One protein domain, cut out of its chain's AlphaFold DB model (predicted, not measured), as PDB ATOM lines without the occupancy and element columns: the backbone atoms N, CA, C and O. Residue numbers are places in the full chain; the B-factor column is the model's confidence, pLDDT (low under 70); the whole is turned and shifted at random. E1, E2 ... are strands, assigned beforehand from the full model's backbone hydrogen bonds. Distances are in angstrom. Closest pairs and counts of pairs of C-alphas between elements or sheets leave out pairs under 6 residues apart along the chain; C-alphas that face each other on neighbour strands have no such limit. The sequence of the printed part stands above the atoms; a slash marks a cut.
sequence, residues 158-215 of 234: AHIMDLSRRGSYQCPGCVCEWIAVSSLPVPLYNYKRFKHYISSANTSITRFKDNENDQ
ATOM      1  N   ALA A 158      80.248  -0.044  -1.549       93.12
ATOM      2  CA  ALA A 158      79.253   0.674  -0.768       93.12
ATOM      3  C   ALA A 158      78.855  -0.130   0.480       93.12
ATOM      4  O   ALA A 158      78.023  -1.039   0.431       93.12
ATOM      5  N   HIS A 159      79.446   0.215   1.619       94.62
ATOM      6  CA  HIS A 159      79.341  -0.541   2.868       94.62
ATOM      7  C   HIS A 159      78.151  -0.110   3.731       94.62
ATOM      8  O   HIS A 159      77.602   0.979   3.577       94.62
ATOM      9  N   ILE A 160      77.738  -0.976   4.658       95.06
ATOM     10  CA  ILE A 160      76.724  -0.655   5.668       95.06
ATOM     11  C   ILE A 160      77.446  -0.313   6.969       95.06
ATOM     12  O   ILE A 160      78.239  -1.115   7.460       95.06
ATOM     13  N   MET A 161      77.154   0.855   7.536       95.25
ATOM     14  CA  MET A 161      77.716   1.283   8.817       95.25
ATOM     15  C   MET A 161      76.744   0.949   9.951       95.25
ATOM     16  O   MET A 161      75.624   1.452   9.960       95.25
ATOM     17  N   ASP A 162      77.159   0.100  10.891       96.56
ATOM     18  CA  ASP A 162      76.392  -0.257  12.086       96.56
ATOM     19  C   ASP A 162      76.908   0.552  13.283       96.56
ATOM     20  O   ASP A 162      77.964   0.268  13.848       96.56
ATOM     21  N   LEU A 163      76.155   1.587  13.637       96.25
ATOM     22  CA  LEU A 163      76.469   2.584  14.658       96.25
ATOM     23  C   LEU A 163      76.298   2.040  16.088       96.25
ATOM     24  O   LEU A 163      76.774   2.657  17.044       96.25
ATOM     25  N   SER A 164      75.684   0.862  16.249       96.31
ATOM     26  CA  SER A 164      75.599   0.173  17.545       96.31
ATOM     27  C   SER A 164      76.945  -0.396  17.993       96.31
ATOM     28  O   SER A 164      77.171  -0.657  19.177       96.31
ATOM     29  N   ARG A 165      77.868  -0.601  17.046       97.12
ATOM     30  CA  ARG A 165      79.135  -1.285  17.297       97.12
ATOM     31  C   ARG A 165      80.070  -0.409  18.123       97.12
ATOM     32  O   ARG A 165      80.145   0.806  17.955       97.12
ATOM     33  N   ARG A 166      80.780  -1.049  19.050       95.69
ATOM     34  CA  ARG A 166      81.732  -0.402  19.973       95.69
ATOM     35  C   ARG A 166      83.177  -0.859  19.764       95.69
ATOM     36  O   ARG A 166      84.087  -0.262  20.323       95.69
ATOM     37  N   GLY A 167      83.376  -1.882  18.939       95.88
ATOM     38  CA  GLY A 167      84.671  -2.364  18.470       95.88
ATOM     39  C   GLY A 167      84.603  -2.666  16.977       95.88
ATOM     40  O   GLY A 167      83.516  -2.634  16.394       95.88
ATOM     41  N   SER A 168      85.757  -2.931  16.367       96.12
ATOM     42  CA  SER A 168      85.857  -3.231  14.936       96.12
ATOM     43  C   SER A 168      84.961  -4.404  14.531       96.12
ATOM     44  O   SER A 168      84.805  -5.369  15.279       96.12
ATOM     45  N   TYR A 169      84.379  -4.328  13.338       96.56
ATOM     46  CA  TYR A 169      83.431  -5.323  12.840       96.56
ATOM     47  C   TYR A 169      83.529  -5.472  11.323       96.56
ATOM     48  O   TYR A 169      83.990  -4.574  10.623       96.56
ATOM     49  N   GLN A 170      83.077  -6.609  10.803       95.50
ATOM     50  CA  GLN A 170      82.974  -6.819   9.363       95.50
ATOM     51  C   GLN A 170      81.727  -6.131   8.802       95.50
ATOM     52  O   GLN A 170      80.667  -6.140   9.432       95.50
ATOM     53  N   CYS A 171      81.834  -5.569   7.597       94.94
ATOM     54  CA  CYS A 171      80.713  -4.952   6.893       94.94
ATOM     55  C   CYS A 171      79.514  -5.921   6.818       94.94
ATOM     56  O   CYS A 171      79.620  -6.956   6.148       94.94
ATOM     57  N   PRO A 172      78.344  -5.567   7.391       93.81
ATOM     58  CA  PRO A 172      77.159  -6.427   7.377       93.81
ATOM     59  C   PRO A 172      76.643  -6.771   5.974       93.81
ATOM     60  O   PRO A 172      75.911  -7.736   5.805       93.81
ATOM     61  N   GLY A 173      76.994  -5.974   4.958       90.88
ATOM     62  CA  GLY A 173      76.536  -6.196   3.587       90.88
ATOM     63  C   GLY A 173      77.284  -7.304   2.840       90.88
ATOM     64  O   GLY A 173      76.718  -7.898   1.933       90.88
ATOM     65  N   CYS A 174      78.549  -7.574   3.173       87.81
ATOM     66  CA  CYS A 174      79.423  -8.395   2.319       87.81
ATOM     67  C   CYS A 174      80.527  -9.162   3.044       87.81
ATOM     68  O   CYS A 174      81.215  -9.934   2.383       87.81
ATOM     69  N   VAL A 175      80.726  -8.936   4.346       89.06
ATOM     70  CA  VAL A 175      81.752  -9.554   5.213       89.06
ATOM     71  C   VAL A 175      83.214  -9.444   4.745       89.06
ATOM     72  O   VAL A 175      84.111  -9.912   5.435       89.06
ATOM     73  N   CYS A 176      83.483  -8.792   3.612       84.75
ATOM     74  CA  CYS A 176      84.811  -8.710   3.003       84.75
ATOM     75  C   CYS A 176      85.650  -7.510   3.463       84.75
ATOM     76  O   CYS A 176      86.827  -7.452   3.135       84.75
ATOM     77  N   GLU A 177      85.061  -6.567   4.203       90.75
ATOM     78  CA  GLU A 177      85.723  -5.328   4.626       90.75
ATOM     79  C   GLU A 177      85.590  -5.136   6.136       90.75
ATOM     80  O   GLU A 177      84.494  -5.300   6.686       90.75
ATOM     81  N   TRP A 178      86.687  -4.763   6.795       93.75
ATOM     82  CA  TRP A 178      86.697  -4.418   8.213       93.75
ATOM     83  C   TRP A 178      86.421  -2.929   8.408       93.75
ATOM     84  O   TRP A 178      87.088  -2.068   7.841       93.75
ATOM     85  N   ILE A 179      85.457  -2.628   9.270       94.44
ATOM     86  CA  ILE A 179      85.161  -1.277   9.731       94.44
ATOM     87  C   ILE A 179      85.803  -1.123  11.101       94.44
ATOM     88  O   ILE A 179      85.408  -1.780  12.068       94.44
ATOM     89  N   ALA A 180      86.814  -0.264  11.173       95.19
ATOM     90  CA  ALA A 180      87.478   0.071  12.415       95.19
ATOM     91  C   ALA A 180      86.618   1.049  13.218       95.19
ATOM     92  O   ALA A 180      86.000   1.964  12.664       95.19
ATOM     93  N   VAL A 181      86.598   0.856  14.535       95.50
ATOM     94  CA  VAL A 181      85.898   1.738  15.469       95.50
ATOM     95  C   VAL A 181      86.899   2.259  16.484       95.50
ATOM     96  O   VAL A 181      87.549   1.476  17.172       95.50
ATOM     97  N   SER A 182      87.017   3.581  16.594       95.06
ATOM     98  CA  SER A 182      87.762   4.224  17.676       95.06
ATOM     99  C   SER A 182      86.829   5.032  18.564       95.06
ATOM    100  O   SER A 182      85.888   5.672  18.094       95.06
ATOM    101  N   SER A 183      87.074   4.993  19.871       93.88
ATOM    102  CA  SER A 183      86.318   5.765  20.852       93.88
ATOM    103  C   SER A 183      87.146   6.942  21.344       93.88
ATOM    104  O   SER A 183      88.303   6.763  21.723       93.88
ATOM    105  N   LEU A 184      86.545   8.123  21.397       90.69
ATOM    106  CA  LEU A 184      87.150   9.323  21.959       90.69
ATOM    107  C   LEU A 184      86.249   9.840  23.087       90.69
ATOM    108  O   LEU A 184      85.081  10.148  22.817       90.69
ATOM    109  N   PRO A 185      86.740   9.917  24.339       87.12
ATOM    110  CA  PRO A 185      85.982  10.549  25.409       87.12
ATOM    111  C   PRO A 185      85.794  12.034  25.091       87.12
ATOM    112  O   PRO A 185      86.693  12.669  24.536       87.12
ATOM    113  N   VAL A 186      84.631  12.587  25.441       88.75
ATOM    114  CA  VAL A 186      84.373  14.028  25.358       88.75
ATOM    115  C   VAL A 186      84.263  14.564  26.789       88.75
ATOM    116  O   VAL A 186      83.196  14.445  27.394       88.75
ATOM    117  N   PRO A 187      85.358  15.115  27.360       85.00
ATOM    118  CA  PRO A 187      85.479  15.341  28.804       85.00
ATOM    119  C   PRO A 187      84.384  16.214  29.425       85.00
ATOM    120  O   PRO A 187      84.053  16.034  30.587       85.00
ATOM    121  N   LEU A 188      83.815  17.146  28.655       86.19
ATOM    122  CA  LEU A 188      82.867  18.138  29.167       86.19
ATOM    123  C   LEU A 188      81.418  17.642  29.271       86.19
ATOM    124  O   LEU A 188      80.602  18.320  29.884       86.19
ATOM    125  N   TYR A 189      81.077  16.494  28.679       80.75
ATOM    126  CA  TYR A 189      79.671  16.153  28.434       80.75
ATOM    127  C   TYR A 189      79.280  14.712  28.801       80.75
ATOM    128  O   TYR A 189      78.208  14.260  28.417       80.75
ATOM    129  N   ASN A 190      80.126  13.972  29.530       86.88
ATOM    130  CA  ASN A 190      79.868  12.587  29.970       86.88
ATOM    131  C   ASN A 190      79.430  11.599  28.862       86.88
ATOM    132  O   ASN A 190      78.934  10.516  29.165       86.88
ATOM    133  N   TYR A 191      79.669  11.915  27.586       87.19
ATOM    134  CA  TYR A 191      79.436  11.009  26.464       87.19
ATOM    135  C   TYR A 191      80.745  10.602  25.779       87.19
ATOM    136  O   TYR A 191      81.799  11.239  25.904       87.19
ATOM    137  N   LYS A 192      80.679   9.490  25.044       89.75
ATOM    138  CA  LYS A 192      81.776   8.976  24.219       89.75
ATOM    139  C   LYS A 192      81.410   9.134  22.755       89.75
ATOM    140  O   LYS A 192      80.323   8.742  22.344       89.75
ATOM    141  N   ARG A 193      82.341   9.645  21.954       91.81
ATOM    142  CA  ARG A 193      82.203   9.673  20.498       91.81
ATOM    143  C   ARG A 193      82.825   8.416  19.907       91.81
ATOM    144  O   ARG A 193      83.980   8.115  20.204       91.81
ATOM    145  N   PHE A 194      82.096   7.736  19.030       93.94
ATOM    146  CA  PHE A 194      82.608   6.605  18.260       93.94
ATOM    147  C   PHE A 194      82.841   7.033  16.813       93.94
ATOM    148  O   PHE A 194      81.955   7.582  16.164       93.94
ATOM    149  N   LYS A 195      84.054   6.812  16.308       93.38
ATOM    150  CA  LYS A 195      84.421   7.046  14.914       93.38
ATOM    151  C   LYS A 195      84.501   5.702  14.204       93.38
ATOM    152  O   LYS A 195      85.374   4.899  14.517       93.38
ATOM    153  N   HIS A 196      83.619   5.503  13.232       93.62
ATOM    154  CA  HIS A 196      83.619   4.351  12.335       93.62
ATOM    155  C   HIS A 196      84.345   4.742  11.050       93.62
ATOM    156  O   HIS A 196      84.047   5.791  10.472       93.62
ATOM    157  N   TYR A 197      85.309   3.945  10.604       90.75
ATOM    158  CA  TYR A 197      86.045   4.229   9.377       90.75
ATOM    159  C   TYR A 197      86.512   2.951   8.685       90.75
ATOM    160  O   TYR A 197      86.752   1.925   9.319       90.75
ATOM    161  N   ILE A 198      86.636   3.036   7.365       90.31
ATOM    162  CA  ILE A 198      87.188   1.992   6.503       90.31
ATOM    163  C   ILE A 198      88.536   2.516   6.010       90.31
ATOM    164  O   ILE A 198      88.657   3.698   5.686       90.31
ATOM    165  N   SER A 199      89.569   1.675   6.031       81.38
ATOM    166  CA  SER A 199      90.935   2.082   5.675       81.38
ATOM    167  C   SER A 199      91.109   2.348   4.178       81.38
ATOM    168  O   SER A 199      92.053   3.033   3.787       81.38
ATOM    169  N   SER A 200      90.209   1.839   3.334       77.81
ATOM    170  CA  SER A 200      90.278   2.043   1.891       77.81
ATOM    171  C   SER A 200      89.904   3.483   1.495       77.81
ATOM    172  O   SER A 200      88.864   4.028   1.869       77.81
ATOM    173  N   ALA A 201      90.768   4.118   0.696       69.62
ATOM    174  CA  ALA A 201      90.627   5.521   0.287       69.62
ATOM    175  C   ALA A 201      89.375   5.804  -0.570       69.62
ATOM    176  O   ALA A 201      88.933   6.945  -0.669       69.62
ATOM    177  N   ASN A 202      88.791   4.765  -1.172       77.25
ATOM    178  CA  ASN A 202      87.675   4.852  -2.111       77.25
ATOM    179  C   ASN A 202      86.438   4.133  -1.562       77.25
ATOM    180  O   ASN A 202      85.881   3.251  -2.209       77.25
ATOM    181  N   THR A 203      86.016   4.520  -0.360       85.69
ATOM    182  CA  THR A 203      84.862   3.912   0.309       85.69
ATOM    183  C   THR A 203      83.570   4.666  -0.015       85.69
ATOM    184  O   THR A 203      83.505   5.895   0.072       85.69
ATOM    185  N   SER A 204      82.515   3.917  -0.321       92.12
ATOM    186  CA  SER A 204      81.135   4.395  -0.322       92.12
ATOM    187  C   SER A 204      80.368   3.840   0.892       92.12
ATOM    188  O   SER A 204      80.673   2.769   1.414       92.12
ATOM    189  N   ILE A 205      79.336   4.544   1.351       92.88
ATOM    190  CA  ILE A 205      78.422   4.084   2.403       92.88
ATOM    191  C   ILE A 205      77.031   3.962   1.792       92.88
ATOM    192  O   ILE A 205      76.445   4.943   1.343       92.88
ATOM    193  N   THR A 206      76.486   2.749   1.784       93.25
ATOM    194  CA  THR A 206      75.116   2.498   1.340       93.25
ATOM    195  C   THR A 206      74.134   3.128   2.318       93.25
ATOM    196  O   THR A 206      73.324   3.952   1.921       93.25
ATOM    197  N   ARG A 207      74.190   2.737   3.593       93.12
ATOM    198  CA  ARG A 207      73.246   3.169   4.630       93.12
ATOM    199  C   ARG A 207      73.860   3.031   6.016       93.12
ATOM    200  O   ARG A 207      74.862   2.330   6.191       93.12
ATOM    201  N   PHE A 208      73.195   3.639   6.986       93.88
ATOM    202  CA  PHE A 208      73.514   3.530   8.399       93.88
ATOM    203  C   PHE A 208      72.431   2.712   9.103       93.88
ATOM    204  O   PHE A 208      71.249   2.812   8.769       93.88
ATOM    205  N   LYS A 209      72.836   1.890  10.065       94.44
ATOM    206  CA  LYS A 209      71.932   1.162  10.952       94.44
ATOM    207  C   LYS A 209      72.386   1.298  12.398       94.44
ATOM    208  O   LYS A 209      73.563   1.533  12.649       94.44
ATOM    209  N   ASP A 210      71.457   1.149  13.321       95.19
ATOM    210  CA  ASP A 210      71.723   0.950  14.740       95.19
ATOM    211  C   ASP A 210      71.139  -0.409  15.122       95.19
ATOM    212  O   ASP A 210      69.917  -0.587  15.169       95.19
ATOM    213  N   ASN A 211      72.022  -1.393  15.287       93.94
ATOM    214  CA  ASN A 211      71.663  -2.797  15.438       93.94
ATOM    215  C   ASN A 211      70.857  -3.282  14.215       93.94
ATOM    216  O   ASN A 211      71.382  -3.287  13.099       93.94
ATOM    217  N   GLU A 212      69.588  -3.652  14.380       91.00
ATOM    218  CA  GLU A 212      68.717  -4.082  13.277       91.00
ATOM    219  C   GLU A 212      67.880  -2.944  12.670       91.00
ATOM    220  O   GLU A 212      67.197  -3.141  11.667       91.00
ATOM    221  N   ASN A 213      67.971  -1.731  13.225       91.94
ATOM    222  CA  ASN A 213      67.154  -0.597  12.805       91.94
ATOM    223  C   ASN A 213      67.887   0.297  11.803       91.94
ATOM    224  O   ASN A 213      68.995   0.768  12.055       91.94
ATOM    225  N   ASP A 214      67.245   0.585  10.677       90.94
ATOM    226  CA  ASP A 214      67.740   1.543   9.693       90.94
ATOM    227  C   ASP A 214      67.664   2.981  10.202       90.94
ATOM    228  O   ASP A 214      66.634   3.424  10.704       90.94
ATOM    229  N   GLN A 215      68.733   3.743   9.982       91.94
ATOM    230  CA  GLN A 215      68.750   5.177  10.256       91.94
ATOM    231  C   GLN A 215      68.292   5.940   9.008       91.94
ATOM    232  O   GLN A 215      69.064   6.162   8.077       91.94
TER     233      GLN A 215
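Overview. This is residues 158 to 215 of the 234 residues of an uncharacterized protein of Theileria equi strain WA (UniProt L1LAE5). A long two-stranded hairpin, E2 and E3, makes the longest axis, and its turn, residues 186 to 191, sticks out free; near the hairpin's other end sits a small pair of parallel strands, E1 and E4. The long link from residue 163 to 177 folds back to the start of the hairpin, where residues 169 to 170 pair with residues 178 to 179 of E2. The printed part has 58 residues with four named strands, in the order E1, E2, E3, E4, and no named helix; the class is all strand, though under half of the residues, 28, are in named elements. The two sheets have two strands each, E2 and E3 antiparallel, E1 and E4 parallel. The whole is only just compact, close to loose, with a radius of gyration of the C-alphas of 12.1 A and spans of 37 by 26 by 16 A.

Arrangement. Look first at E2, residues 178 to 186, and E3, residues 191 to 197, a hairpin of antiparallel strands whose directions stand at 154 degrees. Here N 184 and O 193 are 2.8 A apart and N 195 and O 182 also 2.8 A, within hydrogen-bond range; the C-alphas of Ser 183 and Phe 194 face each other at 4.6 A. Next find E1, residues 158 to 162, and E4, residues 204 to 210, parallel neighbours at 20 degrees. N 159 and O 204 are within hydrogen-bond range at 2.8 A, as are N 209 and O 161 at 2.8 A. Between E1 and E3 the closest C-alphas are those of Met 161 and His 196, 7.5 A apart. Between E1 and E2 they are those of Met 161 and Ile 179, at 7.9 A. E4 is apart from E2 and from E3. Residues 209 to 210 of E4 also pair, antiparallel, with residues 213 to 214.

Along the chain. Find C-alpha 178 at (86.697, -4.418, 8.213); from there E2, nine residues and the longest strand, runs 25.3 A to C-alpha 186 at (84.373, 14.028, 25.358). E3 returns from Tyr 191 to Tyr 197 over 19.5 A. E1 begins at C-alpha 158, (79.253, 0.674, -0.768), and covers 13.2 A to Asp 162. E4 runs 18.1 A from Ser 204 to C-alpha 210 at (71.723, 0.950, 14.740).

Size, cuts and confidence. The two C-alphas farthest apart are those of Cys 174 and Leu 188, at 37.9 A. The printed part has no cut. The link from E1 to E2, 15 residues, is long; that from E2 to E3 is tight, and that from E3 to E4 is short. The mean pLDDT of the printed part is 91.1, and the model's confidence is under 70 at one printed residue, Ala 201.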